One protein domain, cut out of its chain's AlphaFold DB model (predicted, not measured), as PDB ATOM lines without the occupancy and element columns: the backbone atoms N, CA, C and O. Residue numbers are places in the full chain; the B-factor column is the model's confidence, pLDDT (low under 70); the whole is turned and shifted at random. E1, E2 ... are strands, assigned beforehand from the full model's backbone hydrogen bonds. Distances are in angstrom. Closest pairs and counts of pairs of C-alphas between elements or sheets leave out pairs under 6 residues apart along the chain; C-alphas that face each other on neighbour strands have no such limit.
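AT A GLANCE: This is residues 2 to 160 of the 749 residues of the protein "S-layer family protein" of Rhodanobacter denitrificans (UniProt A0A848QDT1). What is the shape? It is a solenoid with little regular structure: the chain winds in stacked turns, with parallel sheets E3-E6-E9-E11-E14-E17 and E1-E2-E5-E8-E10 as walls and E4-E7, E12-E15 and E13-E16 as small parallel pairs. What builds it? The printed part has 159 residues, no named helix and 18 strands, E1 to E18 in order, all strand in class, holding 61 residues. It is compact, radius of gyration of the C-alphas 14.5 A, spanning 38 by 32 by 24 A.

IN THESE COORDINATES: Where is the largest sheet? Its edge strands are E3, residues 40 to 42, and E17, residues 149 to 152, 10.2 A long. Where do the strands begin and end? E1, residues 8 to 10, begins at C-alpha 8 (-65.899, -39.253, 177.477); E18, residues 158 to 160, ends at C-alpha 160 (-47.319, -13.947, 170.799).

HOW THE PARTS SIT: How does E3 pair? It is parallel to E6, residues 59 to 61, at 30 degrees, with N 42 and O 60 within hydrogen-bond range at 2.8 A. And E18? It pairs with no named strand.

THE WHOLE: How far does it reach? The C-alphas farthest apart, of Gly 14 and Thr 155, are 44.0 A apart. Any breaks? The printed part has no cut, the E1 to E2 link is long, 20 residues, and no printed residue is under 70 in pLDDT.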
ATOM      1  N   ASP A   2     -71.256 -37.414 182.951       92.81
ATOM      2  CA  ASP A   2     -70.323 -37.657 184.050       92.81
ATOM      3  C   ASP A   2     -69.722 -39.050 183.858       92.81
ATOM      4  O   ASP A   2     -70.457 -40.038 183.819       92.81
ATOM      5  N   ALA A   3     -68.411 -39.103 183.641       91.44
ATOM      6  CA  ALA A   3     -67.661 -40.341 183.465       91.44
ATOM      7  C   ALA A   3     -66.798 -40.684 184.694       91.44
ATOM      8  O   ALA A   3     -66.023 -41.644 184.645       91.44
ATOM      9  N   GLY A   4     -66.897 -39.920 185.790       91.56
ATOM     10  CA  GLY A   4     -65.974 -40.022 186.919       91.56
ATOM     11  C   GLY A   4     -64.527 -39.879 186.445       91.56
ATOM     12  O   GLY A   4     -64.192 -38.930 185.750       91.56
ATOM     13  N   ALA A   5     -63.664 -40.846 186.756       89.81
ATOM     14  CA  ALA A   5     -62.275 -40.842 186.288       89.81
ATOM     15  C   ALA A   5     -62.083 -41.335 184.835       89.81
ATOM     16  O   ALA A   5     -60.948 -41.392 184.366       89.81
ATOM     17  N   GLY A   6     -63.148 -41.763 184.147       91.69
ATOM     18  CA  GLY A   6     -63.095 -42.347 182.804       91.69
ATOM     19  C   GLY A   6     -63.110 -41.327 181.661       91.69
ATOM     20  O   GLY A   6     -63.344 -40.139 181.861       91.69
ATOM     21  N   ALA A   7     -62.880 -41.811 180.438       93.12
ATOM     22  CA  ALA A   7     -62.976 -41.005 179.221       93.12
ATOM     23  C   ALA A   7     -64.437 -40.684 178.859       93.12
ATOM     24  O   ALA A   7     -65.338 -41.499 179.066       93.12
ATOM     25  N   ILE A   8     -64.655 -39.543 178.205       95.50
ATOM     26  CA  ILE A   8     -65.899 -39.253 177.477       95.50
ATOM     27  C   ILE A   8     -65.553 -39.326 175.989       95.50
ATOM     28  O   ILE A   8     -64.826 -38.475 175.500       95.50
ATOM     29  N   ALA A   9     -66.043 -40.331 175.257       94.19
ATOM     30  CA  ALA A   9     -65.653 -40.584 173.863       94.19
ATOM     31  C   ALA A   9     -66.849 -40.513 172.894       94.19
ATOM     32  O   ALA A   9     -67.274 -41.509 172.313       94.19
ATOM     33  N   LEU A  10     -67.409 -39.319 172.709       95.56
ATOM     34  CA  LEU A  10     -68.562 -39.048 171.842       95.56
ATOM     35  C   LEU A  10     -68.130 -38.405 170.515       95.56
ATOM     36  O   LEU A  10     -68.631 -37.355 170.126       95.56
ATOM     37  N   GLY A  11     -67.196 -39.040 169.805       92.50
ATOM     38  CA  GLY A  11     -66.578 -38.495 168.586       92.50
ATOM     39  C   GLY A  11     -67.404 -38.594 167.292       92.50
ATOM     40  O   GLY A  11     -66.966 -38.093 166.257       92.50
ATOM     41  N   ASN A  12     -68.582 -39.227 167.315       93.56
ATOM     42  CA  ASN A  12     -69.402 -39.430 166.116       93.56
ATOM     43  C   ASN A  12     -69.984 -38.101 165.586       93.56
ATOM     44  O   ASN A  12     -70.673 -37.387 166.307       93.56
ATOM     45  N   ALA A  13     -69.761 -37.796 164.305       92.25
ATOM     46  CA  ALA A  13     -70.291 -36.595 163.653       92.25
ATOM     47  C   ALA A  13     -71.824 -36.601 163.470       92.25
ATOM     48  O   ALA A  13     -72.396 -35.574 163.128       92.25
ATOM     49  N   GLY A  14     -72.499 -37.736 163.680       91.88
ATOM     50  CA  GLY A  14     -73.963 -37.842 163.643       91.88
ATOM     51  C   GLY A  14     -74.675 -37.440 164.941       91.88
ATOM     52  O   GLY A  14     -75.904 -37.463 164.985       91.88
ATOM     53  N   ASN A  15     -73.942 -37.106 166.004       94.38
ATOM     54  CA  ASN A  15     -74.537 -36.637 167.256       94.38
ATOM     55  C   ASN A  15     -75.308 -35.312 167.057       94.38
ATOM     56  O   ASN A  15     -74.946 -34.488 166.216       94.38
ATOM     57  N   ASN A  16     -76.368 -35.113 167.848       93.88
ATOM     58  CA  ASN A  16     -77.232 -33.926 167.796       93.88
ATOM     59  C   ASN A  16     -77.776 -33.573 169.194       93.88
ATOM     60  O   ASN A  16     -78.944 -33.790 169.521       93.88
ATOM     61  N   PHE A  17     -76.898 -33.081 170.060       94.12
ATOM     62  CA  PHE A  17     -77.248 -32.514 171.355       94.12
ATOM     63  C   PHE A  17     -77.879 -31.134 171.149       94.12
ATOM     64  O   PHE A  17     -77.235 -30.226 170.627       94.12
ATOM     65  N   SER A  18     -79.131 -30.977 171.578       88.50
ATOM     66  CA  SER A  18     -79.909 -29.737 171.437       88.50
ATOM     67  C   SER A  18     -79.998 -28.902 172.724       88.50
ATOM     68  O   SER A  18     -80.435 -27.753 172.682       88.50
ATOM     69  N   GLY A  19     -79.591 -29.464 173.866       90.75
ATOM     70  CA  GLY A  19     -79.546 -28.793 175.170       90.75
ATOM     71  C   GLY A  19     -78.126 -28.430 175.611       90.75
ATOM     72  O   GLY A  19     -77.149 -28.793 174.958       90.75
ATOM     73  N   ALA A  20     -78.012 -27.737 176.747       94.88
ATOM     74  CA  ALA A  20     -76.715 -27.449 177.350       94.88
ATOM     75  C   ALA A  20     -76.064 -28.743 177.875       94.88
ATOM     76  O   ALA A  20     -76.691 -29.513 178.604       94.88
ATOM     77  N   VAL A  21     -74.806 -28.982 177.510       97.00
ATOM     78  CA  VAL A  21     -74.065 -30.203 177.846       97.00
ATOM     79  C   VAL A  21     -72.977 -29.872 178.861       97.00
ATOM     80  O   VAL A  21     -72.009 -29.195 178.533       97.00
ATOM     81  N   GLY A  22     -73.133 -30.341 180.100       95.62
ATOM     82  CA  GLY A  22     -72.068 -30.305 181.109       95.62
ATOM     83  C   GLY A  22     -71.197 -31.555 181.031       95.62
ATOM     84  O   GLY A  22     -71.717 -32.654 180.797       95.62
ATOM     85  N   LEU A  23     -69.893 -31.400 181.231       96.44
ATOM     86  CA  LEU A  23     -68.904 -32.476 181.183       96.44
ATOM     87  C   LEU A  23     -68.247 -32.619 182.556       96.44
ATOM     88  O   LEU A  23     -67.733 -31.645 183.099       96.44
ATOM     89  N   SER A  24     -68.257 -33.825 183.112       95.38
ATOM     90  CA  SER A  24     -67.526 -34.154 184.331       95.38
ATOM     91  C   SER A  24     -66.607 -35.340 184.074       95.38
ATOM     92  O   SER A  24     -67.052 -36.423 183.688       95.38
ATOM     93  N   ASN A  25     -65.313 -35.092 184.238       93.88
ATOM     94  CA  ASN A  25     -64.251 -36.082 184.195       93.88
ATOM     95  C   ASN A  25     -63.222 -35.661 185.247       93.88
ATOM     96  O   ASN A  25     -62.747 -34.537 185.203       93.88
ATOM     97  N   SER A  26     -62.887 -36.520 186.201       91.69
ATOM     98  CA  SER A  26     -61.905 -36.243 187.255       91.69
ATOM     99  C   SER A  26     -60.550 -36.923 187.018       91.69
ATOM    100  O   SER A  26     -59.663 -36.822 187.861       91.69
ATOM    101  N   GLY A  27     -60.404 -37.687 185.932       90.00
ATOM    102  CA  GLY A  27     -59.230 -38.506 185.627       90.00
ATOM    103  C   GLY A  27     -58.344 -37.932 184.521       90.00
ATOM    104  O   GLY A  27     -58.642 -36.918 183.901       90.00
ATOM    105  N   ALA A  28     -57.237 -38.615 184.235       91.94
ATOM    106  CA  ALA A  28     -56.273 -38.216 183.205       91.94
ATOM    107  C   ALA A  28     -56.669 -38.646 181.776       91.94
ATOM    108  O   ALA A  28     -55.821 -38.722 180.894       91.94
ATOM    109  N   ASN A  29     -57.939 -38.990 181.562       94.44
ATOM    110  CA  ASN A  29     -58.435 -39.525 180.298       94.44
ATOM    111  C   ASN A  29     -59.042 -38.426 179.426       94.44
ATOM    112  O   ASN A  29     -59.598 -37.460 179.947       94.44
ATOM    113  N   ASP A  30     -58.993 -38.613 178.112       95.69
ATOM    114  CA  ASP A  30     -59.481 -37.621 177.157       95.69
ATOM    115  C   ASP A  30     -61.011 -37.473 177.175       95.69
ATOM    116  O   ASP A  30     -61.779 -38.414 177.419       95.69
ATOM    117  N   VAL A  31     -61.455 -36.259 176.867       97.44
ATOM    118  CA  VAL A  31     -62.849 -35.886 176.652       97.44
ATOM    119  C   VAL A  31     -63.006 -35.430 175.212       97.44
ATOM    120  O   VAL A  31     -62.566 -34.351 174.838       97.44
ATOM    121  N   VAL A  32     -63.672 -36.245 174.405       97.38
ATOM    122  CA  VAL A  32     -64.009 -35.967 173.011       97.38
ATOM    123  C   VAL A  32     -65.524 -35.863 172.876       97.38
ATOM    124  O   VAL A  32     -66.249 -36.818 173.160       97.38
ATOM    125  N   LEU A  33     -66.014 -34.722 172.400       97.56
ATOM    126  CA  LEU A  33     -67.424 -34.489 172.102       97.56
ATOM    127  C   LEU A  33     -67.568 -33.860 170.716       97.56
ATOM    128  O   LEU A  33     -67.129 -32.740 170.478       97.56
ATOM    129  N   ASN A  34     -68.221 -34.574 169.808       97.00
ATOM    130  CA  ASN A  34     -68.570 -34.097 168.478       97.00
ATOM    131  C   ASN A  34     -70.091 -33.931 168.392       97.00
ATOM    132  O   ASN A  34     -70.802 -34.867 168.740       97.00
ATOM    133  N   ASN A  35     -70.583 -32.772 167.950       96.19
ATOM    134  CA  ASN A  35     -71.994 -32.474 167.686       96.19
ATOM    135  C   ASN A  35     -72.291 -32.275 166.187       96.19
ATOM    136  O   ASN A  35     -73.320 -31.716 165.805       96.19
ATOM    137  N   GLY A  36     -71.363 -32.696 165.325       93.50
ATOM    138  CA  GLY A  36     -71.529 -32.669 163.879       93.50
ATOM    139  C   GLY A  36     -71.797 -31.271 163.335       93.50
ATOM    140  O   GLY A  36     -71.105 -30.308 163.660       93.50
ATOM    141  N   THR A  37     -72.835 -31.178 162.503       93.25
ATOM    142  CA  THR A  37     -73.323 -29.939 161.881       93.25
ATOM    143  C   THR A  37     -74.315 -29.166 162.753       93.25
ATOM    144  O   THR A  37     -75.098 -28.371 162.231       93.25
ATOM    145  N   HIS A  38     -74.344 -29.425 164.061       94.69
ATOM    146  CA  HIS A  38     -75.218 -28.738 165.005       94.69
ATOM    147  C   HIS A  38     -74.390 -27.874 165.955       94.69
ATOM    148  O   HIS A  38     -73.251 -28.208 166.292       94.69
ATOM    149  N   ALA A  39     -74.966 -26.757 166.399       94.75
ATOM    150  CA  ALA A  39     -74.354 -25.917 167.420       94.75
ATOM    151  C   ALA A  39     -74.347 -26.634 168.778       94.75
ATOM    152  O   ALA A  39     -75.237 -27.425 169.078       94.75
ATOM    153  N   LEU A  40     -73.355 -26.339 169.612       97.06
ATOM    154  CA  LEU A  40     -73.214 -26.895 170.951       97.06
ATOM    155  C   LEU A  40     -73.182 -25.772 171.993       97.06
ATOM    156  O   LEU A  40     -72.483 -24.774 171.820       97.06
ATOM    157  N   ASN A  41     -73.918 -25.949 173.089       96.94
ATOM    158  CA  ASN A  41     -73.814 -25.110 174.281       96.94
ATOM    159  C   ASN A  41     -73.218 -25.939 175.423       96.94
ATOM    160  O   ASN A  41     -73.815 -26.928 175.845       96.94
ATOM    161  N   LEU A  42     -72.052 -25.544 175.924       97.44
ATOM    162  CA  LEU A  42     -71.395 -26.172 177.063       97.44
ATOM    163  C   LEU A  42     -71.928 -25.573 178.369       97.44
ATOM    164  O   LEU A  42     -71.851 -24.365 178.600       97.44
ATOM    165  N   ALA A  43     -72.478 -26.419 179.236       96.69
ATOM    166  CA  ALA A  43     -72.803 -26.033 180.607       96.69
ATOM    167  C   ALA A  43     -71.540 -26.087 181.487       96.69
ATOM    168  O   ALA A  43     -70.451 -26.424 181.013       96.69
ATOM    169  N   ALA A  44     -71.692 -25.790 182.782       96.81
ATOM    170  CA  ALA A  44     -70.603 -25.920 183.746       96.81
ATOM    171  C   ALA A  44     -69.950 -27.309 183.647       96.81
ATOM    172  O   ALA A  44     -70.647 -28.328 183.648       96.81
ATOM    173  N   SER A  45     -68.627 -27.322 183.500       97.38
ATOM    174  CA  SER A  45     -67.854 -28.523 183.202       97.38
ATOM    175  C   SER A  45     -66.563 -28.557 184.014       97.38
ATOM    176  O   SER A  45     -65.815 -27.581 184.035       97.38
ATOM    177  N   THR A  46     -66.291 -29.692 184.653       96.25
ATOM    178  CA  THR A  46     -65.092 -29.931 185.465       96.25
ATOM    179  C   THR A  46     -64.355 -31.133 184.901       96.25
ATOM    180  O   THR A  46     -64.891 -32.238 184.871       96.25
ATOM    181  N   LEU A  47     -63.145 -30.900 184.413       96.94
ATOM    182  CA  LEU A  47     -62.371 -31.840 183.613       96.94
ATOM    183  C   LEU A  47     -61.055 -32.161 184.326       96.94
ATOM    184  O   LEU A  47     -60.512 -31.326 185.045       96.94
ATOM    185  N   GLY A  48     -60.545 -33.374 184.133       95.31
ATOM    186  CA  GLY A  48     -59.283 -33.818 184.704       95.31
ATOM    187  C   GLY A  48     -58.111 -33.375 183.835       95.31
ATOM    188  O   GLY A  48     -58.184 -32.347 183.168       95.31
ATOM    189  N   SER A  49     -57.019 -34.139 183.841       95.19
ATOM    190  CA  SER A  49     -55.786 -33.749 183.145       95.19
ATOM    191  C   SER A  49     -55.662 -34.281 181.706       95.19
ATOM    192  O   SER A  49     -54.637 -34.061 181.065       95.19
ATOM    193  N   GLY A  50     -56.656 -35.022 181.206       95.50
ATOM    194  CA  GLY A  50     -56.677 -35.500 179.816       95.50
ATOM    195  C   GLY A  50     -56.952 -34.383 178.804       95.50
ATOM    196  O   GLY A  50     -57.241 -33.250 179.185       95.50
ATOM    197  N   ALA A  51     -56.863 -34.688 177.509       96.25
ATOM    198  CA  ALA A  51     -57.134 -33.711 176.457       96.25
ATOM    199  C   ALA A  51     -58.638 -33.448 176.320       96.25
ATOM    200  O   ALA A  51     -59.458 -34.361 176.432       96.25
ATOM    201  N   LEU A  52     -59.010 -32.208 176.007       97.88
ATOM    202  CA  LEU A  52     -60.384 -31.828 175.686       97.88
ATOM    203  C   LEU A  52     -60.491 -31.577 174.182       97.88
ATOM    204  O   LEU A  52     -59.791 -30.737 173.643       97.88
ATOM    205  N   THR A  53     -61.381 -32.267 173.476       97.88
ATOM    206  CA  THR A  53     -61.666 -32.025 172.056       97.88
ATOM    207  C   THR A  53     -63.161 -31.857 171.844       97.88
ATOM    208  O   THR A  53     -63.934 -32.802 171.993       97.88
ATOM    209  N   ILE A  54     -63.570 -30.654 171.455       98.31
ATOM    210  CA  ILE A  54     -64.954 -30.302 171.150       98.31
ATOM    211  C   ILE A  54     -65.069 -29.972 169.662       98.31
ATOM    212  O   ILE A  54     -64.358 -29.100 169.170       98.31
ATOM    213  N   SER A  55     -65.994 -30.620 168.955       97.69
ATOM    214  CA  SER A  55     -66.288 -30.356 167.540       97.69
ATOM    215  C   SER A  55     -67.783 -30.103 167.342       97.69
ATOM    216  O   SER A  55     -68.597 -30.900 167.790       97.69
ATOM    217  N   ALA A  56     -68.169 -29.009 166.689       96.62
ATOM    218  CA  ALA A  56     -69.561 -28.632 166.405       96.62
ATOM    219  C   ALA A  56     -69.599 -27.572 165.287       96.62
ATOM    220  O   ALA A  56     -68.559 -27.021 164.939       96.62
ATOM    221  N   THR A  57     -70.765 -27.205 164.745       94.12
ATOM    222  CA  THR A  57     -70.888 -25.984 163.917       94.12
ATOM    223  C   THR A  57     -71.395 -24.829 164.767       94.12
ATOM    224  O   THR A  57     -72.572 -24.468 164.733       94.12
ATOM    225  N   GLY A  58     -70.491 -24.278 165.567       95.62
ATOM    226  CA  GLY A  58     -70.791 -23.304 166.610       95.62
ATOM    227  C   GLY A  58     -70.656 -23.914 168.001       95.62
ATOM    228  O   GLY A  58     -71.262 -24.937 168.307       95.62
ATOM    229  N   ILE A  59     -69.862 -23.270 168.847       98.00
ATOM    230  CA  ILE A  59     -69.616 -23.646 170.235       98.00
ATOM    231  C   ILE A  59     -69.893 -22.407 171.081       98.00
ATOM    232  O   ILE A  59     -69.298 -21.353 170.883       98.00
ATOM    233  N   SER A  60     -70.811 -22.531 172.023       96.69
ATOM    234  CA  SER A  60     -71.142 -21.507 173.012       96.69
ATOM    235  C   SER A  60     -71.041 -22.105 174.405       96.69
ATOM    236  O   SER A  60     -70.993 -23.328 174.551       96.69
ATOM    237  N   GLN A  61     -71.023 -21.261 175.431       96.88
ATOM    238  CA  GLN A  61     -71.038 -21.731 176.807       96.88
ATOM    239  C   GLN A  61     -72.021 -20.953 177.679       96.88
ATOM    240  O   GLN A  61     -72.223 -19.749 177.519       96.88
ATOM    241  N   SER A  62     -72.597 -21.663 178.641       94.56
ATOM    242  CA  SER A  62     -73.527 -21.163 179.658       94.56
ATOM    243  C   SER A  62     -73.000 -21.348 181.084       94.56
ATOM    244  O   SER A  62     -73.552 -20.772 182.017       94.56
ATOM    245  N   GLY A  63     -71.907 -22.097 181.263       93.75
ATOM    246  CA  GLY A  63     -71.184 -22.237 182.528       93.75
ATOM    247  C   GLY A  63     -69.668 -22.226 182.321       93.75
ATOM    248  O   GLY A  63     -69.199 -22.185 181.187       93.75
ATOM    249  N   ALA A  64     -68.920 -22.214 183.424       97.06
ATOM    250  CA  ALA A  64     -67.460 -22.242 183.400       97.06
ATOM    251  C   ALA A  64     -66.924 -23.629 183.018       97.06
ATOM    252  O   ALA A  64     -67.519 -24.651 183.371       97.06
ATOM    253  N   ILE A  65     -65.783 -23.649 182.336       97.62
ATOM    254  CA  ILE A  65     -65.021 -24.855 182.016       97.62
ATOM    255  C   ILE A  65     -63.719 -24.802 182.812       97.62
ATOM    256  O   ILE A  65     -62.912 -23.899 182.611       97.62
ATOM    257  N   THR A  66     -63.520 -25.756 183.717       96.69
ATOM    258  CA  THR A  66     -62.333 -25.828 184.583       96.69
ATOM    259  C   THR A  66     -61.603 -27.143 184.353       96.69
ATOM    260  O   THR A  66     -62.245 -28.197 184.385       96.69
ATOM    261  N   GLN A  67     -60.287 -27.103 184.159       96.56
ATOM    262  CA  GLN A  67     -59.440 -28.289 184.034       96.56
ATOM    263  C   GLN A  67     -58.578 -28.482 185.285       96.56
ATOM    264  O   GLN A  67     -58.183 -27.521 185.939       96.56
ATOM    265  N   ALA A  68     -58.275 -29.732 185.627       94.12
ATOM    266  CA  ALA A  68     -57.286 -30.024 186.654       94.12
ATOM    267  C   ALA A  68     -55.906 -29.519 186.210       94.12
ATOM    268  O   ALA A  68     -55.588 -29.539 185.023       94.12
ATOM    269  N   ALA A  69     -55.068 -29.122 187.170       92.06
ATOM    270  CA  ALA A  69     -53.712 -28.663 186.891       92.06
ATOM    271  C   ALA A  69     -52.946 -29.629 185.967       92.06
ATOM    272  O   ALA A  69     -53.089 -30.850 186.064       92.06
ATOM    273  N   SER A  70     -52.108 -29.066 185.092       91.19
ATOM    274  CA  SER A  70     -51.335 -29.822 184.096       91.19
ATOM    275  C   SER A  70     -52.191 -30.626 183.109       91.19
ATOM    276  O   SER A  70     -51.738 -31.653 182.604       91.19
ATOM    277  N   ALA A  71     -53.415 -30.171 182.819       93.94
ATOM    278  CA  ALA A  71     -54.202 -30.741 181.735       93.94
ATOM    279  C   ALA A  71     -53.486 -30.684 180.380       93.94
ATOM    280  O   ALA A  71     -52.732 -29.752 180.086       93.94
ATOM    281  N   ALA A  72     -53.751 -31.691 179.551       95.12
ATOM    282  CA  ALA A  72     -53.372 -31.683 178.148       95.12
ATOM    283  C   ALA A  72     -54.170 -30.619 177.360       95.12
ATOM    284  O   ALA A  72     -54.947 -29.839 177.912       95.12
ATOM    285  N   GLY A  73     -53.941 -30.549 176.047       95.50
ATOM    286  CA  GLY A  73     -54.519 -29.502 175.207       95.50
ATOM    287  C   GLY A  73     -56.051 -29.546 175.119       95.50
ATOM    288  O   GLY A  73     -56.654 -30.620 175.050       95.50
ATOM    289  N   ALA A  74     -56.669 -28.367 175.059       98.12
ATOM    290  CA  ALA A  74     -58.087 -28.177 174.777       98.12
ATOM    291  C   ALA A  74     -58.281 -27.654 173.346       98.12
ATOM    292  O   ALA A  74     -57.793 -26.587 172.996       98.12
ATOM    293  N   THR A  75     -59.008 -28.384 172.506       98.38
ATOM    294  CA  THR A  75     -59.264 -28.047 171.100       98.38
ATOM    295  C   THR A  75     -60.750 -27.814 170.868       98.38
ATOM    296  O   THR A  75     -61.569 -28.692 171.135       98.38
ATOM    297  N   PHE A  76     -61.094 -26.656 170.306       98.50
ATOM    298  CA  PHE A  76     -62.462 -26.277 169.954       98.50
ATOM    299  C   PHE A  76     -62.587 -26.056 168.444       98.50
ATOM    300  O   PHE A  76     -62.112 -25.055 167.914       98.50
ATOM    301  N   ASN A  77     -63.260 -26.973 167.751       97.75
ATOM    302  CA  ASN A  77     -63.502 -26.931 166.312       97.75
ATOM    303  C   ASN A  77     -64.960 -26.543 166.037       97.75
ATOM    304  O   ASN A  77     -65.851 -27.385 166.129       97.75
ATOM    305  N   ALA A  78     -65.216 -25.284 165.684       96.81
ATOM    306  CA  ALA A  78     -66.572 -24.768 165.466       96.81
ATOM    307  C   ALA A  78     -67.019 -24.735 163.990       96.81
ATOM    308  O   ALA A  78     -68.099 -24.217 163.684       96.81
ATOM    309  N   GLY A  79     -66.199 -25.235 163.057       93.44
ATOM    310  CA  GLY A  79     -66.447 -25.080 161.621       93.44
ATOM    311  C   GLY A  79     -66.682 -23.607 161.270       93.44
ATOM    312  O   GLY A  79     -65.970 -22.733 161.758       93.44
ATOM    313  N   ALA A  80     -67.719 -23.306 160.485       93.81
ATOM    314  CA  ALA A  80     -68.073 -21.923 160.155       93.81
ATOM    315  C   ALA A  80     -68.779 -21.153 161.299       93.81
ATOM    316  O   ALA A  80     -68.998 -19.947 161.173       93.81
ATOM    317  N   GLY A  81     -69.171 -21.820 162.390       94.94
ATOM    318  CA  GLY A  81     -69.953 -21.238 163.486       94.94
ATOM    319  C   GLY A  81     -69.110 -20.526 164.549       94.94
ATOM    320  O   GLY A  81     -67.897 -20.667 164.591       94.94
ATOM    321  N   VAL A  82     -69.763 -19.758 165.425       96.12
ATOM    322  CA  VAL A  82     -69.134 -18.994 166.526       96.12
ATOM    323  C   VAL A  82     -68.311 -19.879 167.477       96.12
ATOM    324  O   VAL A  82     -68.672 -21.029 167.708       96.12
ATOM    325  N   ILE A  83     -67.262 -19.332 168.093       98.31
ATOM    326  CA  ILE A  83     -66.707 -19.870 169.346       98.31
ATOM    327  C   ILE A  83     -66.922 -18.809 170.419       98.31
ATOM    328  O   ILE A  83     -66.327 -17.741 170.359       98.31
ATOM    329  N   SER A  84     -67.782 -19.070 171.394       97.50
ATOM    330  CA  SER A  84     -68.077 -18.141 172.483       97.50
ATOM    331  C   SER A  84     -67.779 -18.804 173.820       97.50
ATOM    332  O   SER A  84     -68.633 -19.473 174.402       97.50
ATOM    333  N   LEU A  85     -66.546 -18.612 174.289       98.06
ATOM    334  CA  LEU A  85     -66.011 -19.116 175.551       98.06
ATOM    335  C   LEU A  85     -65.729 -17.968 176.542       98.06
ATOM    336  O   LEU A  85     -64.661 -17.883 177.142       98.06
ATOM    337  N   GLY A  86     -66.666 -17.020 176.667       96.19
ATOM    338  CA  GLY A  86     -66.451 -15.720 177.330       96.19
ATOM    339  C   GLY A  86     -66.672 -15.643 178.852       96.19
ATOM    340  O   GLY A  86     -66.652 -14.549 179.410       96.19
ATOM    341  N   ASN A  87     -66.909 -16.759 179.539       97.00
ATOM    342  CA  ASN A  87     -67.160 -16.799 180.990       97.00
ATOM    343  C   ASN A  87     -65.841 -16.592 181.746       97.00
ATOM    344  O   ASN A  87     -64.875 -17.312 181.518       97.00
ATOM    345  N   SER A  88     -65.815 -15.633 182.669       96.56
ATOM    346  CA  SER A  88     -64.631 -15.299 183.469       96.56
ATOM    347  C   SER A  88     -64.271 -16.341 184.531       96.56
ATOM    348  O   SER A  88     -63.240 -16.200 185.175       96.56
ATOM    349  N   GLY A  89     -65.113 -17.352 184.751       96.31
ATOM    350  CA  GLY A  89     -64.824 -18.484 185.632       96.31
ATOM    351  C   GLY A  89     -64.089 -19.641 184.953       96.31
ATOM    352  O   GLY A  89     -63.830 -20.641 185.614       96.31
ATOM    353  N   ASN A  90     -63.804 -19.549 183.652       97.88
ATOM    354  CA  ASN A  90     -63.014 -20.560 182.952       97.88
ATOM    355  C   ASN A  90     -61.595 -20.664 183.542       97.88
ATOM    356  O   ASN A  90     -60.999 -19.658 183.932       97.88
ATOM    357  N   ASP A  91     -61.074 -21.886 183.571       97.38
ATOM    358  CA  ASP A  91     -59.729 -22.221 184.040       97.38
ATOM    359  C   ASP A  91     -59.149 -23.343 183.167       97.38
ATOM    360  O   ASP A  91     -59.222 -24.537 183.470       97.38
ATOM    361  N   PHE A  92     -58.646 -22.950 182.003       97.75
ATOM    362  CA  PHE A  92     -57.864 -23.801 181.125       97.75
ATOM    363  C   PHE A  92     -56.405 -23.764 181.577       97.75
ATOM    364  O   PHE A  92     -55.721 -22.758 181.409       97.75
ATOM    365  N   THR A  93     -55.924 -24.882 182.118       96.06
ATOM    366  CA  THR A  93     -54.544 -25.019 182.612       96.06
ATOM    367  C   THR A  93     -53.574 -25.624 181.587       96.06
ATOM    368  O   THR A  93     -52.384 -25.739 181.872       96.06
ATOM    369  N   GLY A  94     -54.088 -26.086 180.444       96.19
ATOM    370  CA  GLY A  94     -53.329 -26.627 179.312       96.19
ATOM    371  C   GLY A  94     -53.510 -25.768 178.051       96.19
ATOM    372  O   GLY A  94     -54.385 -24.898 178.046       96.19
ATOM    373  N   PRO A  95     -52.727 -26.002 176.980       97.81
ATOM    374  CA  PRO A  95     -52.786 -25.194 175.761       97.81
ATOM    375  C   PRO A  95     -54.161 -25.238 175.082       97.81
ATOM    376  O   PRO A  95     -54.763 -26.307 174.978       97.81
ATOM    377  N   VAL A  96     -54.652 -24.103 174.583       98.56
ATOM    378  CA  VAL A  96     -55.984 -23.986 173.966       98.56
ATOM    379  C   VAL A  96     -55.880 -23.683 172.472       98.56
ATOM    380  O   VAL A  96     -55.327 -22.659 172.077       98.56
ATOM    381  N   SER A  97     -56.463 -24.549 171.643       98.38
ATOM    382  CA  SER A  97     -56.635 -24.374 170.200       98.38
ATOM    383  C   SER A  97     -58.065 -23.948 169.871       98.38
ATOM    384  O   SER A  97     -59.033 -24.618 170.244       98.38
ATOM    385  N   LEU A  98     -58.200 -22.860 169.117       98.31
ATOM    386  CA  LEU A  98     -59.475 -22.328 168.638       98.31
ATOM    387  C   LEU A  98     -59.509 -22.440 167.113       98.31
ATOM    388  O   LEU A  98     -58.671 -21.852 166.436       98.31
ATOM    389  N   ASN A  99     -60.472 -23.181 166.567       97.88
ATOM    390  CA  ASN A  99     -60.584 -23.405 165.129       97.88
ATOM    391  C   ASN A  99     -61.974 -23.021 164.619       97.88
ATOM    392  O   ASN A  99     -62.977 -23.687 164.894       97.88
ATOM    393  N   ASN A 100     -62.022 -21.951 163.834       95.75
ATOM    394  CA  ASN A 100     -63.213 -21.430 163.179       95.75
ATOM    395  C   ASN A 100     -62.848 -21.099 161.726       95.75
ATOM    396  O   ASN A 100     -61.850 -20.447 161.485       95.75
ATOM    397  N   SER A 101     -63.650 -21.521 160.753       94.75
ATOM    398  CA  SER A 101     -63.428 -21.229 159.329       94.75
ATOM    399  C   SER A 101     -64.369 -20.157 158.769       94.75
ATOM    400  O   SER A 101     -64.292 -19.831 157.587       94.75
ATOM    401  N   GLY A 102     -65.290 -19.637 159.586       93.81
ATOM    402  CA  GLY A 102     -66.354 -18.724 159.160       93.81
ATOM    403  C   GLY A 102     -66.099 -17.256 159.503       93.81
ATOM    404  O   GLY A 102     -65.047 -16.876 159.995       93.81
ATOM    405  N   ALA A 103     -67.097 -16.406 159.275       95.06
ATOM    406  CA  ALA A 103     -67.018 -14.971 159.578       95.06
ATOM    407  C   ALA A 103     -67.459 -14.614 161.014       95.06
ATOM    408  O   ALA A 103     -67.648 -13.446 161.347       95.06
ATOM    409  N   ASN A 104     -67.691 -15.619 161.859       95.56
ATOM    410  CA  ASN A 104     -68.241 -15.430 163.198       95.56
ATOM    411  C   ASN A 104     -67.141 -15.133 164.216       95.56
ATOM    412  O   ASN A 104     -66.025 -15.631 164.095       95.56
ATOM    413  N   ALA A 105     -67.475 -14.355 165.244       94.06
ATOM    414  CA  ALA A 105     -66.528 -14.012 166.294       94.06
ATOM    415  C   ALA A 105     -66.051 -15.246 167.080       94.06
ATOM    416  O   ALA A 105     -66.789 -16.214 167.295       94.06
ATOM    417  N   VAL A 106     -64.812 -15.165 167.545       98.38
ATOM    418  CA  VAL A 106     -64.176 -16.114 168.449       98.38
ATOM    419  C   VAL A 106     -63.841 -15.362 169.728       98.38
ATOM    420  O   VAL A 106     -63.135 -14.358 169.710       98.38
ATOM    421  N   THR A 107     -64.373 -15.814 170.854       98.19
ATOM    422  CA  THR A 107     -64.131 -15.220 172.167       98.19
ATOM    423  C   THR A 107     -63.673 -16.290 173.139       98.19
ATOM    424  O   THR A 107     -64.311 -17.335 173.236       98.19
ATOM    425  N   LEU A 108     -62.613 -16.008 173.887       98.56
ATOM    426  CA  LEU A 108     -62.106 -16.837 174.971       98.56
ATOM    427  C   LEU A 108     -61.740 -15.954 176.165       98.56
ATOM    428  O   LEU A 108     -60.950 -15.024 176.053       98.56
ATOM    429  N   ASN A 109     -62.313 -16.258 177.319       98.25
ATOM    430  CA  ASN A 109     -61.933 -15.673 178.594       98.25
ATOM    431  C   ASN A 109     -61.415 -16.806 179.483       98.25
ATOM    432  O   ASN A 109     -62.123 -17.799 179.622       98.25
ATOM    433  N   ASN A 110     -60.211 -16.668 180.040       97.69
ATOM    434  CA  ASN A 110     -59.621 -17.584 181.024       97.69
ATOM    435  C   ASN A 110     -59.561 -16.973 182.435       97.69
ATOM    436  O   ASN A 110     -58.775 -17.382 183.289       97.69
ATOM    437  N   GLY A 111     -60.363 -15.934 182.667       95.19
ATOM    438  CA  GLY A 111     -60.529 -15.312 183.969       95.19
ATOM    439  C   GLY A 111     -59.226 -14.769 184.542       95.19
ATOM    440  O   GLY A 111     -58.472 -14.052 183.886       95.19
ATOM    441  N   THR A 112     -58.980 -15.122 185.800       95.44
ATOM    442  CA  THR A 112     -57.788 -14.746 186.567       95.44
ATOM    443  C   THR A 112     -56.607 -15.696 186.363       95.44
ATOM    444  O   THR A 112     -55.628 -15.600 187.100       95.44
ATOM    445  N   HIS A 113     -56.687 -16.622 185.407       95.62
ATOM    446  CA  HIS A 113     -55.652 -17.619 185.144       95.62
ATOM    447  C   HIS A 113     -54.888 -17.276 183.867       95.62
ATOM    448  O   HIS A 113     -55.420 -16.629 182.963       95.62
ATOM    449  N   ALA A 114     -53.621 -17.683 183.803       96.81
ATOM    450  CA  ALA A 114     -52.821 -17.549 182.593       96.81
ATOM    451  C   ALA A 114     -53.371 -18.468 181.496       96.81
ATOM    452  O   ALA A 114     -53.934 -19.520 181.786       96.81
ATOM    453  N   LEU A 115     -53.208 -18.075 180.241       98.25
ATOM    454  CA  LEU A 115     -53.664 -18.834 179.086       98.25
ATOM    455  C   LEU A 115     -52.495 -19.084 178.142       98.25
ATOM    456  O   LEU A 115     -51.808 -18.139 177.768       98.25
ATOM    457  N   ASP A 116     -52.329 -20.331 177.709       98.00
ATOM    458  CA  ASP A 116     -51.441 -20.680 176.604       98.00
ATOM    459  C   ASP A 116     -52.260 -20.985 175.348       98.00
ATOM    460  O   ASP A 116     -53.118 -21.868 175.358       98.00
ATOM    461  N   LEU A 117     -52.029 -20.242 174.268       98.25
ATOM    462  CA  LEU A 117     -52.689 -20.463 172.985       98.25
ATOM    463  C   LEU A 117     -51.857 -21.415 172.125       98.25
ATOM    464  O   LEU A 117     -50.722 -21.120 171.751       98.25
ATOM    465  N   ALA A 118     -52.457 -22.546 171.782       97.88
ATOM    466  CA  ALA A 118     -51.906 -23.485 170.820       97.88
ATOM    467  C   ALA A 118     -52.308 -23.096 169.389       97.88
ATOM    468  O   ALA A 118     -53.037 -22.123 169.158       97.88
ATOM    469  N   THR A 119     -51.864 -23.900 168.417       98.06
ATOM    470  CA  THR A 119     -52.178 -23.705 166.999       98.06
ATOM    471  C   THR A 119     -53.672 -23.483 166.791       98.06
ATOM    472  O   THR A 119     -54.487 -24.343 167.134       98.06
ATOM    473  N   SER A 120     -54.018 -22.324 166.238       98.06
ATOM    474  CA  SER A 120     -55.398 -21.868 166.073       98.06
ATOM    475  C   SER A 120     -55.592 -21.306 164.667       98.06
ATOM    476  O   SER A 120     -54.842 -20.429 164.228       98.06
ATOM    477  N   ALA A 121     -56.594 -21.812 163.950       97.69
ATOM    478  CA  ALA A 121     -56.955 -21.357 162.609       97.69
ATOM    479  C   ALA A 121     -58.329 -20.686 162.640       97.69
ATOM    480  O   ALA A 121     -59.349 -21.343 162.855       97.69
ATOM    481  N   LEU A 122     -58.348 -19.370 162.452       98.00
ATOM    482  CA  LEU A 122     -59.531 -18.529 162.578       98.00
ATOM    483  C   LEU A 122     -59.969 -18.008 161.207       98.00
ATOM    484  O   LEU A 122     -59.152 -17.776 160.314       98.00
ATOM    485  N   GLY A 123     -61.273 -17.807 161.038       97.06
ATOM    486  CA  GLY A 123     -61.850 -17.292 159.810       97.06
ATOM    487  C   GLY A 123     -61.760 -15.771 159.755       97.06
ATOM    488  O   GLY A 123     -60.784 -15.178 160.210       97.06
ATOM    489  N   SER A 124     -62.768 -15.123 159.174       96.50
ATOM    490  CA  SER A 124     -62.788 -13.662 159.010       96.50
ATOM    491  C   SER A 124     -63.489 -12.911 160.153       96.50
ATOM    492  O   SER A 124     -63.611 -11.688 160.109       96.50
ATOM    493  N   GLY A 125     -63.963 -13.615 161.182       97.00
ATOM    494  CA  GLY A 125     -64.535 -12.988 162.376       97.00
ATOM    495  C   GLY A 125     -63.493 -12.274 163.244       97.00
ATOM    496  O   GLY A 125     -62.294 -12.362 163.004       97.00
ATOM    497  N   ALA A 126     -63.953 -11.559 164.272       97.38
ATOM    498  CA  ALA A 126     -63.070 -10.979 165.285       97.38
ATOM    499  C   ALA A 126     -62.598 -12.044 166.289       97.38
ATOM    500  O   ALA A 126     -63.370 -12.933 166.651       97.38
ATOM    501  N   LEU A 127     -61.373 -11.903 166.798       98.38
ATOM    502  CA  LEU A 127     -60.820 -12.715 167.882       98.38
ATOM    503  C   LEU A 127     -60.738 -11.869 169.157       98.38
ATOM    504  O   LEU A 127     -60.215 -10.761 169.145       98.38
ATOM    505  N   THR A 128     -61.246 -12.360 170.282       98.44
ATOM    506  CA  THR A 128     -61.130 -11.692 171.588       98.44
ATOM    507  C   THR A 128     -60.677 -12.687 172.641       98.44
ATOM    508  O   THR A 128     -61.368 -13.665 172.909       98.44
ATOM    509  N   VAL A 129     -59.529 -12.425 173.251       98.69
ATOM    510  CA  VAL A 129     -58.901 -13.272 174.261       98.69
ATOM    511  C   VAL A 129     -58.623 -12.448 175.514       98.69
ATOM    512  O   VAL A 129     -58.024 -11.375 175.433       98.69
ATOM    513  N   SER A 130     -59.032 -12.938 176.684       98.44
ATOM    514  CA  SER A 130     -58.702 -12.322 177.974       98.44
ATOM    515  C   SER A 130     -58.271 -13.364 179.002       98.44
ATOM    516  O   SER A 130     -58.870 -14.433 179.067       98.44
ATOM    517  N   ALA A 131     -57.221 -13.071 179.769       98.38
ATOM    518  CA  ALA A 131     -56.625 -13.964 180.767       98.38
ATOM    519  C   ALA A 131     -55.711 -13.166 181.721       98.38
ATOM    520  O   ALA A 131     -55.383 -12.019 181.431       98.38
ATOM    521  N   ALA A 132     -55.217 -13.753 182.813       96.88
ATOM    522  CA  ALA A 132     -54.176 -13.143 183.658       96.88
ATOM    523  C   ALA A 132     -52.758 -13.454 183.139       96.88
ATOM    524  O   ALA A 132     -51.894 -13.966 183.855       96.88
ATOM    525  N   GLY A 133     -52.525 -13.146 181.867       97.81
ATOM    526  CA  GLY A 133     -51.319 -13.504 181.122       97.81
ATOM    527  C   GLY A 133     -51.665 -14.383 179.929       97.81
ATOM    528  O   GLY A 133     -52.485 -15.291 180.043       97.81
ATOM    529  N   ILE A 134     -51.067 -14.087 178.779       98.75
ATOM    530  CA  ILE A 134     -51.328 -14.791 177.522       98.75
ATOM    531  C   ILE A 134     -49.980 -15.197 176.931       98.75
ATOM    532  O   ILE A 134     -49.175 -14.333 176.592       98.75
ATOM    533  N   SER A 135     -49.729 -16.495 176.812       98.00
ATOM    534  CA  SER A 135     -48.594 -17.061 176.085       98.00
ATOM    535  C   SER A 135     -49.066 -17.806 174.845       98.00
ATOM    536  O   SER A 135     -50.266 -17.976 174.608       98.00
ATOM    537  N   GLN A 136     -48.102 -18.244 174.050       97.75
ATOM    538  CA  GLN A 136     -48.344 -18.989 172.836       97.75
ATOM    539  C   GLN A 136     -47.373 -20.162 172.722       97.75
ATOM    540  O   GLN A 136     -46.165 -19.988 172.893       97.75
ATOM    541  N   SER A 137     -47.903 -21.322 172.336       95.62
ATOM    542  CA  SER A 137     -47.146 -22.537 172.017       95.62
ATOM    543  C   SER A 137     -47.320 -23.019 170.573       95.62
ATOM    544  O   SER A 137     -46.610 -23.931 170.150       95.62
ATOM    545  N   GLY A 138     -48.215 -22.405 169.791       94.25
ATOM    546  CA  GLY A 138     -48.322 -22.647 168.350       94.25
ATOM    547  C   GLY A 138     -48.976 -21.495 167.592       94.25
ATOM    548  O   GLY A 138     -49.692 -20.687 168.179       94.25
ATOM    549  N   MET A 139     -48.736 -21.421 166.283       97.38
ATOM    550  CA  MET A 139     -49.158 -20.309 165.421       97.38
ATOM    551  C   MET A 139     -50.665 -20.005 165.445       97.38
ATOM    552  O   MET A 139     -51.515 -20.899 165.423       97.38
ATOM    553  N   ILE A 140     -50.999 -18.718 165.398       98.31
ATOM    554  CA  ILE A 140     -52.372 -18.226 165.270       98.31
ATOM    555  C   ILE A 140     -52.526 -17.598 163.888       98.31
ATOM    556  O   ILE A 140     -51.807 -16.664 163.535       98.31
ATOM    557  N   THR A 141     -53.474 -18.094 163.097       97.88
ATOM    558  CA  THR A 141     -53.740 -17.576 161.747       97.88
ATOM    559  C   THR A 141     -55.175 -17.093 161.624       97.88
ATOM    560  O   THR A 141     -56.086 -17.721 162.153       97.88
ATOM    561  N   GLN A 142     -55.376 -15.977 160.926       97.94
ATOM    562  CA  GLN A 142     -56.697 -15.490 160.540       97.94
ATOM    563  C   GLN A 142     -56.841 -15.526 159.016       97.94
ATOM    564  O   GLN A 142     -55.877 -15.286 158.285       97.94
ATOM    565  N   ALA A 143     -58.050 -15.787 158.519       95.75
ATOM    566  CA  ALA A 143     -58.343 -15.662 157.095       95.75
ATOM    567  C   ALA A 143     -58.129 -14.214 156.614       95.75
ATOM    568  O   ALA A 143     -58.056 -13.274 157.405       95.75
ATOM    569  N   ALA A 144     -58.037 -13.997 155.302       94.00
ATOM    570  CA  ALA A 144     -57.963 -12.642 154.761       94.00
ATOM    571  C   ALA A 144     -59.178 -11.795 155.195       94.00
ATOM    572  O   ALA A 144     -60.289 -12.315 155.307       94.00
ATOM    573  N   LEU A 145     -58.960 -10.487 155.389       92.19
ATOM    574  CA  LEU A 145     -59.995  -9.527 155.807       92.19
ATOM    575  C   LEU A 145     -60.659  -9.881 157.150       92.19
ATOM    576  O   LEU A 145     -61.854  -9.640 157.330       92.19
ATOM    577  N   ALA A 146     -59.908 -10.475 158.081       95.94
ATOM    578  CA  ALA A 146     -60.441 -10.793 159.396       95.94
ATOM    579  C   ALA A 146     -60.744  -9.548 160.235       95.94
ATOM    580  O   ALA A 146     -60.157  -8.476 160.050       95.94
ATOM    581  N   GLY A 147     -61.663  -9.716 161.185       96.56
ATOM    582  CA  GLY A 147     -61.935  -8.727 162.216       96.56
ATOM    583  C   GLY A 147     -60.730  -8.481 163.129       96.56
ATOM    584  O   GLY A 147     -59.671  -9.100 163.013       96.56
ATOM    585  N   ALA A 148     -60.890  -7.552 164.070       97.44
ATOM    586  CA  ALA A 148     -59.834  -7.250 165.029       97.44
ATOM    587  C   ALA A 148     -59.525  -8.460 165.930       97.44
ATOM    588  O   ALA A 148     -60.438  -9.147 166.393       97.44
ATOM    589  N   ALA A 149     -58.242  -8.669 166.221       98.50
ATOM    590  CA  ALA A 149     -57.763  -9.569 167.257       98.50
ATOM    591  C   ALA A 149     -57.445  -8.752 168.515       98.50
ATOM    592  O   ALA A 149     -56.636  -7.832 168.477       98.50
ATOM    593  N   THR A 150     -58.094  -9.054 169.634       98.62
ATOM    594  CA  THR A 150     -57.914  -8.350 170.908       98.62
ATOM    595  C   THR A 150     -57.383  -9.314 171.952       98.62
ATOM    596  O   THR A 150     -58.023 -10.327 172.220       98.62
ATOM    597  N   PHE A 151     -56.256  -8.977 172.571       98.75
ATOM    598  CA  PHE A 151     -55.654  -9.736 173.663       98.75
ATOM    599  C   PHE A 151     -55.542  -8.843 174.899       98.75
ATOM    600  O   PHE A 151     -54.863  -7.816 174.875       98.75
ATOM    601  N   ASN A 152     -56.213  -9.227 175.982       98.44
ATOM    602  CA  ASN A 152     -56.207  -8.494 177.242       98.44
ATOM    603  C   ASN A 152     -55.683  -9.374 178.382       98.44
ATOM    604  O   ASN A 152     -56.422 -10.197 178.929       98.44
ATOM    605  N   ALA A 153     -54.418  -9.160 178.736       98.19
ATOM    606  CA  ALA A 153     -53.736  -9.778 179.865       98.19
ATOM    607  C   ALA A 153     -53.817  -8.943 181.163       98.19
ATOM    608  O   ALA A 153     -53.217  -9.311 182.174       98.19
ATOM    609  N   GLY A 154     -54.507  -7.796 181.150       95.69
ATOM    610  CA  GLY A 154     -54.547  -6.868 182.278       95.69
ATOM    611  C   GLY A 154     -53.153  -6.340 182.629       95.69
ATOM    612  O   GLY A 154     -52.511  -5.669 181.830       95.69
ATOM    613  N   THR A 155     -52.676  -6.643 183.835       96.06
ATOM    614  CA  THR A 155     -51.332  -6.268 184.317       96.06
ATOM    615  C   THR A 155     -50.244  -7.281 183.952       96.06
ATOM    616  O   THR A 155     -49.081  -7.111 184.318       96.06
ATOM    617  N   ASN A 156     -50.601  -8.366 183.271       98.25
ATOM    618  CA  ASN A 156     -49.720  -9.500 183.018       98.25
ATOM    619  C   ASN A 156     -49.185  -9.461 181.579       98.25
ATOM    620  O   ASN A 156     -49.589  -8.623 180.772       98.25
ATOM    621  N   ALA A 157     -48.228 -10.331 181.269       98.44
ATOM    622  CA  ALA A 157     -47.554 -10.320 179.976       98.44
ATOM    623  C   ALA A 157     -48.413 -10.916 178.847       98.44
ATOM    624  O   ALA A 157     -49.246 -11.797 179.079       98.44
ATOM    625  N   ILE A 158     -48.159 -10.455 177.622       98.81
ATOM    626  CA  ILE A 158     -48.642 -11.049 176.374       98.81
ATOM    627  C   ILE A 158     -47.417 -11.468 175.558       98.81
ATOM    628  O   ILE A 158     -46.612 -10.616 175.194       98.81
ATOM    629  N   THR A 159     -47.302 -12.751 175.229       98.44
ATOM    630  CA  THR A 159     -46.204 -13.303 174.424       98.44
ATOM    631  C   THR A 159     -46.779 -14.070 173.237       98.44
ATOM    632  O   THR A 159     -47.167 -15.228 173.368       98.44
ATOM    633  N   LEU A 160     -46.829 -13.415 172.076       98.50
ATOM    634  CA  LEU A 160     -47.319 -13.947 170.799       98.50
ATOM    635  C   LEU A 160     -46.174 -13.988 169.778       98.50
ATOM    636  O   LEU A 160     -46.184 -13.280 168.772       98.50
TER     637      LEU A 160